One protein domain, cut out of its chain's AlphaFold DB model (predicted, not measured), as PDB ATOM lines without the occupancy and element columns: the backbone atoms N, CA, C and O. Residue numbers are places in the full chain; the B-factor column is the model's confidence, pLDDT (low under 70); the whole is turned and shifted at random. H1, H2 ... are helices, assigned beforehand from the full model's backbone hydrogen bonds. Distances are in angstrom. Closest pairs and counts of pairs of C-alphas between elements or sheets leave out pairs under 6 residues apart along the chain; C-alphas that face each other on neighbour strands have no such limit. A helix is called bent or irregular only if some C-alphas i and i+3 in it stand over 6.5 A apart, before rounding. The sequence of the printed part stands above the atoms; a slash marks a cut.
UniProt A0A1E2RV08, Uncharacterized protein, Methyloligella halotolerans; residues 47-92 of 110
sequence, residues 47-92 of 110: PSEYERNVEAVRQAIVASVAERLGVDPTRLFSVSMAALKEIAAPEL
ATOM      1  N   PRO A  47      72.744  65.768 105.285       78.38
ATOM      2  CA  PRO A  47      74.043  66.442 105.274       78.38
ATOM      3  C   PRO A  47      75.213  65.542 105.684       78.38
ATOM      4  O   PRO A  47      76.297  65.655 105.121       78.38
ATOM      5  N   SER A  48      74.992  64.615 106.620       83.00
ATOM      6  CA  SER A  48      76.014  63.676 107.102       83.00
ATOM      7  C   SER A  48      76.496  62.689 106.038       83.00
ATOM      8  O   SER A  48      77.586  62.141 106.164       83.00
ATOM      9  N   GLU A  49      75.698  62.445 105.000       79.81
ATOM     10  CA  GLU A  49      76.000  61.467 103.948       79.81
ATOM     11  C   GLU A  49      76.258  62.116 102.585       79.81
ATOM     12  O   GLU A  49      76.751  61.458 101.667       79.81
ATOM     13  N   TYR A  50      75.954  63.411 102.463       80.62
ATOM     14  CA  TYR A  50      76.022  64.172 101.223       80.62
ATOM     15  C   TYR A  50      77.389  64.057 100.543       80.62
ATOM     16  O   TYR A  50      77.464  63.583  99.412       80.62
ATOM     17  N   GLU A  51      78.470  64.416 101.240       82.69
ATOM     18  CA  GLU A  51      79.823  64.443 100.666       82.69
ATOM     19  C   GLU A  51      80.270  63.061 100.170       82.69
ATOM     20  O   GLU A  51      80.751  62.916  99.044       82.69
ATOM     21  N   ARG A  52      80.022  62.012 100.969       85.06
ATOM     22  CA  ARG A  52      80.329  60.621 100.598       85.06
ATOM     23  C   ARG A  52      79.583  60.212  99.327       85.06
ATOM     24  O   ARG A  52      80.170  59.624  98.419       85.06
ATOM     25  N   ASN A  53      78.293  60.526  99.255       83.25
ATOM     26  CA  ASN A  53      77.442  60.119  98.143       83.25
ATOM     27  C   ASN A  53      77.705  60.950  96.876       83.25
ATOM     28  O   ASN A  53      77.587  60.433  95.765       83.25
ATOM     29  N   VAL A  54      78.100  62.218  97.014       81.56
ATOM     30  CA  VAL A  54      78.542  63.061  95.893       81.56
ATOM     31  C   VAL A  54      79.830  62.523  95.289       81.56
ATOM     32  O   VAL A  54      79.916  62.406  94.065       81.56
ATOM     33  N   GLU A  55      80.799  62.146  96.118       84.38
ATOM     34  CA  GLU A  55      82.059  61.587  95.636       84.38
ATOM     35  C   GLU A  55      81.852  60.230  94.949       84.38
ATOM     36  O   GLU A  55      82.350  60.022  93.844       84.38
ATOM     37  N   ALA A  56      81.020  59.348  95.513       83.75
ATOM     38  CA  ALA A  56      80.665  58.084  94.866       83.75
ATOM     39  C   ALA A  56      80.019  58.298  93.483       83.75
ATOM     40  O   ALA A  56      80.361  57.627  92.507       83.75
ATOM     41  N   VAL A  57      79.118  59.281  93.363       79.25
ATOM     42  CA  VAL A  57      78.503  59.640  92.075       79.25
ATOM     43  C   VAL A  57      79.535  60.204  91.105       79.25
ATOM     44  O   VAL A  57      79.511  59.855  89.925       79.25
ATOM     45  N   ARG A  58      80.447  61.057  91.577       82.25
ATOM     46  CA  ARG A  58      81.537  61.589  90.754       82.25
ATOM     47  C   ARG A  58      82.387  60.453  90.190       82.25
ATOM     48  O   ARG A  58      82.621  60.433  88.986       82.25
ATOM     49  N   GLN A  59      82.796  59.501  91.024       83.56
ATOM     50  CA  GLN A  59      83.603  58.353  90.605       83.56
ATOM     51  C   GLN A  59      82.873  57.482  89.579       83.56
ATOM     52  O   GLN A  59      83.458  57.133  88.555       83.56
ATOM     53  N   ALA A  60      81.582  57.210  89.786       80.69
ATOM     54  CA  ALA A  60      80.768  56.465  88.828       80.69
ATOM     55  C   ALA A  60      80.664  57.175  87.465       80.69
ATOM     56  O   ALA A  60      80.770  56.536  86.418       80.69
ATOM     57  N   ILE A  61      80.505  58.505  87.462       77.69
ATOM     58  CA  ILE A  61      80.497  59.306  86.228       77.69
ATOM     59  C   ILE A  61      81.855  59.226  85.532       77.69
ATOM     60  O   ILE A  61      81.903  58.969  84.332       77.69
ATOM     61  N   VAL A  62      82.949  59.428  86.269       83.00
ATOM     62  CA  VAL A  62      84.308  59.372  85.715       83.00
ATOM     63  C   VAL A  62      84.576  58.006  85.091       83.00
ATOM     64  O   VAL A  62      85.021  57.953  83.949       83.00
ATOM     65  N   ALA A  63      84.239  56.916  85.782       81.38
ATOM     66  CA  ALA A  63      84.399  55.560  85.266       81.38
ATOM     67  C   ALA A  63      83.575  55.326  83.991       81.38
ATOM     68  O   ALA A  63      84.119  54.877  82.987       81.38
ATOM     69  N   SER A  64      82.292  55.705  83.991       75.75
ATOM     70  CA  SER A  64      81.416  55.527  82.825       75.75
ATOM     71  C   SER A  64      81.876  56.340  81.613       75.75
ATOM     72  O   SER A  64      81.821  55.869  80.477       75.75
ATOM     73  N   VAL A  65      82.341  57.572  81.827       76.12
ATOM     74  CA  VAL A  65      82.864  58.412  80.743       76.12
ATOM     75  C   VAL A  65      84.189  57.854  80.224       76.12
ATOM     76  O   VAL A  65      84.380  57.796  79.014       76.12
ATOM     77  N   ALA A  66      85.081  57.418  81.114       82.06
ATOM     78  CA  ALA A  66      86.358  56.820  80.746       82.06
ATOM     79  C   ALA A  66      86.175  55.534  79.923       82.06
ATOM     80  O   ALA A  66      86.796  55.396  78.874       82.06
ATOM     81  N   GLU A  67      85.249  54.660  80.332       79.69
ATOM     82  CA  GLU A  67      84.859  53.453  79.594       79.69
ATOM     83  C   GLU A  67      84.350  53.785  78.187       79.69
ATOM     84  O   GLU A  67      84.859  53.253  77.203       79.69
ATOM     85  N   ARG A  68      83.398  54.721  78.069       73.81
ATOM     86  CA  ARG A  68      82.857  55.155  76.765       73.81
ATOM     87  C   ARG A  68      83.920  55.738  75.848       73.81
ATOM     88  O   ARG A  68      83.788  55.657  74.632       73.81
ATOM     89  N   LEU A  69      84.930  56.367  76.436       74.56
ATOM     90  CA  LEU A  69      86.038  56.947  75.700       74.56
ATOM     91  C   LEU A  69      87.190  55.954  75.471       74.56
ATOM     92  O   LEU A  69      88.140  56.293  74.775       74.56
ATOM     93  N   GLY A  70      87.149  54.752  76.053       78.88
ATOM     94  CA  GLY A  70      88.256  53.796  75.991       78.88
ATOM     95  C   GLY A  70      89.558  54.324  76.609       78.88
ATOM     96  O   GLY A  70      90.644  53.959  76.160       78.88
ATOM     97  N   VAL A  71      89.471  55.208  77.607       82.69
ATOM     98  CA  VAL A  71      90.631  55.811  78.283       82.69
ATOM     99  C   VAL A  71      90.704  55.387  79.745       82.69
ATOM    100  O   VAL A  71      89.702  55.040  80.361       82.69
ATOM    101  N   ASP A  72      91.899  55.461  80.324       84.81
ATOM    102  CA  ASP A  72      92.084  55.256  81.759       84.81
ATOM    103  C   ASP A  72      91.363  56.366  82.570       84.81
ATOM    104  O   ASP A  72      91.572  57.554  82.281       84.81
ATOM    105  N   PRO A  73      90.556  56.025  83.597       82.88
ATOM    106  CA  PRO A  73      89.843  56.998  84.429       82.88
ATOM    107  C   PRO A  73      90.734  58.072  85.064       82.88
ATOM    108  O   PRO A  73      90.329  59.231  85.159       82.88
ATOM    109  N   THR A  74      91.962  57.725  85.454       86.69
ATOM    110  CA  THR A  74      92.930  58.663  86.052       86.69
ATOM    111  C   THR A  74      93.424  59.701  85.048       86.69
ATOM    112  O   THR A  74      93.833  60.800  85.423       86.69
ATOM    113  N   ARG A  75      93.347  59.382  83.751       82.69
ATOM    114  CA  ARG A  75      93.801  60.243  82.657       82.69
ATOM    115  C   ARG A  75      92.671  61.032  82.018       82.69
ATOM    116  O   ARG A  75      92.969  61.917  81.216       82.69
ATOM    117  N   LEU A  76      91.413  60.782  82.393       80.94
ATOM    118  CA  LEU A  76      90.227  61.399  81.796       80.94
ATOM    119  C   LEU A  76      90.324  62.933  81.721       80.94
ATOM    120  O   LEU A  76      90.061  63.525  80.678       80.94
ATOM    121  N   PHE A  77      90.768  63.579  82.802       81.69
ATOM    122  CA  PHE A  77      90.891  65.041  82.874       81.69
ATOM    123  C   PHE A  77      92.101  65.613  82.119       81.69
ATOM    124  O   PHE A  77      92.213  66.825  81.964       81.69
ATOM    125  N   SER A  78      93.001  64.749  81.646       85.25
ATOM    126  CA  SER A  78      94.178  65.112  80.846       85.25
ATOM    127  C   SER A  78      94.005  64.823  79.351       85.25
ATOM    128  O   SER A  78      94.899  65.122  78.559       85.25
ATOM    129  N   VAL A  79      92.868  64.242  78.949       78.31
ATOM    130  CA  VAL A  79      92.577  63.955  77.542       78.31
ATOM    131  C   VAL A  79      92.395  65.269  76.783       78.31
ATOM    132  O   VAL A  79      91.618  66.140  77.175       78.31
ATOM    133  N   SER A  80      93.118  65.418  75.674       80.06
ATOM    134  CA  SER A  80      92.995  66.597  74.823       80.06
ATOM    135  C   SER A  80      91.654  66.603  74.083       80.06
ATOM    136  O   SER A  80      91.107  65.562  73.718       80.06
ATOM    137  N   MET A  81      91.145  67.796  73.773       71.94
ATOM    138  CA  MET A  81      89.922  67.940  72.978       71.94
ATOM    139  C   MET A  81      90.039  67.283  71.589       71.94
ATOM    140  O   MET A  81      89.035  66.856  71.030       71.94
ATOM    141  N   ALA A  82      91.248  67.193  71.025       69.69
ATOM    142  CA  ALA A  82      91.488  66.502  69.760       69.69
ATOM    143  C   ALA A  82      91.242  64.987  69.888       69.69
ATOM    144  O   ALA A  82      90.473  64.439  69.105       69.69
ATOM    145  N   ALA A  83      91.783  64.349  70.931       67.81
ATOM    146  CA  ALA A  83      91.568  62.925  71.196       67.81
ATOM    147  C   ALA A  83      90.087  62.606  71.475       67.81
ATOM    148  O   ALA A  83      89.554  61.625  70.965       67.81
ATOM    149  N   LEU A  84      89.379  63.480  72.203       69.12
ATOM    150  CA  LEU A  84      87.936  63.322  72.434       69.12
ATOM    151  C   LEU A  84      87.123  63.324  71.130       69.12
ATOM    152  O   LEU A  84      86.139  62.596  71.025       69.12
ATOM    153  N   LYS A  85      87.517  64.130  70.136       65.94
ATOM    154  CA  LYS A  85      86.822  64.208  68.840       65.94
ATOM    155  C   LYS A  85      86.993  62.951  67.997       65.94
ATOM    156  O   LYS A  85      86.043  62.561  67.328       65.94
ATOM    157  N   GLU A  86      88.175  62.346  68.025       63.22
ATOM    158  CA  GLU A  86      88.470  61.118  67.277       63.22
ATOM    159  C   GLU A  86      87.698  59.924  67.850       63.22
ATOM    160  O   GLU A  86      87.093  59.156  67.106       63.22
ATOM    161  N   ILE A  87      87.630  59.832  69.180       63.81
ATOM    162  CA  ILE A  87      86.886  58.786  69.893       63.81
ATOM    163  C   ILE A  87      85.371  58.952  69.702       63.81
ATOM    164  O   ILE A  87      84.642  57.973  69.554       63.81
ATOM    165  N   ALA A  88      84.884  60.195  69.667       59.91
ATOM    166  CA  ALA A  88      83.465  60.487  69.504       59.91
ATOM    167  C   ALA A  88      82.927  60.254  68.080       59.91
ATOM    168  O   ALA A  88      81.708  60.288  67.913       59.91
ATOM    169  N   ALA A  89      83.758  60.043  67.045       55.97
ATOM    170  CA  ALA A  89      83.236  59.883  65.684       55.97
ATOM    171  C   ALA A  89      84.173  59.186  64.678       55.97
ATOM    172  O   ALA A  89      84.925  59.861  63.970       55.97
ATOM    173  N   PRO A  90      83.947  57.885  64.429       53.44
ATOM    174  CA  PRO A  90      84.114  57.342  63.080       53.44
ATOM    175  C   PRO A  90      82.772  57.221  62.335       53.44
ATOM    176  O   PRO A  90      82.688  57.593  61.166       53.44
ATOM    177  N   GLU A  91      81.688  56.806  63.010       53.38
ATOM    178  CA  GLU A  91      80.481  56.288  62.325       53.38
ATOM    179  C   GLU A  91      79.160  57.007  62.633       53.38
ATOM    180  O   GLU A  91      78.125  56.675  62.060       53.38
ATOM    181  N   LEU A  92      79.151  58.029  63.494       49.88
ATOM    182  CA  LEU A  92      77.910  58.768  63.750       49.88
ATOM    183  C   LEU A  92      77.435  59.479  62.470       49.88
ATOM    184  O   LEU A  92      78.229  60.221  61.879       49.88
TER     185      LEU A  92
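AT A GLANCE: This is residues 47 to 92 of the 110 residues of an uncharacterized protein of Methyloligella halotolerans (UniProt A0A1E2RV08). What shape do these coordinates make? One long helix, H1, makes the longest axis: its first half, residues 47 to 58, sticks out as a free arm, and its other half runs into a small, loose head. There the chain folds back so that the short helix H2 packs crosswise on residues 62 to 67 of H1, and then turns again so that the short helix H3 comes near the last residue of H1. What is it built of, and how large is it? The printed part has 46 residues, with three named helices in the order H1, H2, H3 and no named strand; the class is all helix. It is only just loose, close to extended, with a radius of gyration of the C-alphas of 13.6 A, and the C-alphas span 45 by 21 by 14 A.

IN THESE COORDINATES: Where does the first helix run? H1 holds residues 47 to 69, from C-alpha 47 at (74.043, 66.442, 105.274) to C-alpha 69 at (86.038, 56.947, 75.700), 33.3 A. It is irregular: C-alphas 48 and 51 are 7.5 A apart. Where are the two short helices? H2 holds residues 73 to 78 and measures 9.9 A from first to last C-alpha; it too is irregular, with C-alphas 74 and 77 standing 7.4 A apart. H3 holds residues 81 to 87, measures 10.1 A and ends at C-alpha 87 at (86.886, 58.786, 69.893).

HOW THE PARTS SIT: How does H2 stand to H1? They touch, H1 with residues 62 to 67 alone, and their closest C-alphas, those of Ala 66 and Pro 73, are 5.1 A apart. Their lines are about perpendicular, at 80 degrees. Where does H3 stand? H3 and H1 are close but not clearly touching, and their closest C-alphas, those of Leu 69 and Ile 87, are 6.1 A apart. They run the same way at a steep tilt of 63 degrees, while H2 and H3 are apart. What do the backbone N and O atoms show? Every O i to N i+4 pair of H3 is within hydrogen-bond range, against 17 of 19 in H1 and 0 of 2 in H2, where 2 of 3 O i to N i+3 pairs are within range.

THE WHOLE: How far does it reach? The two C-alphas farthest apart, those of Ser 48 and Glu 91, are 45.6 A apart; without residues 47 to 58, which stand free, the body spans 28 by 17 by 11 A. Is it continuous? The printed part has no cut, and the links H1 to H2 and H2 to H3 are tight. Where is confidence low? The mean pLDDT of the printed part is 76.1, and residues 82 to 92 are under 70.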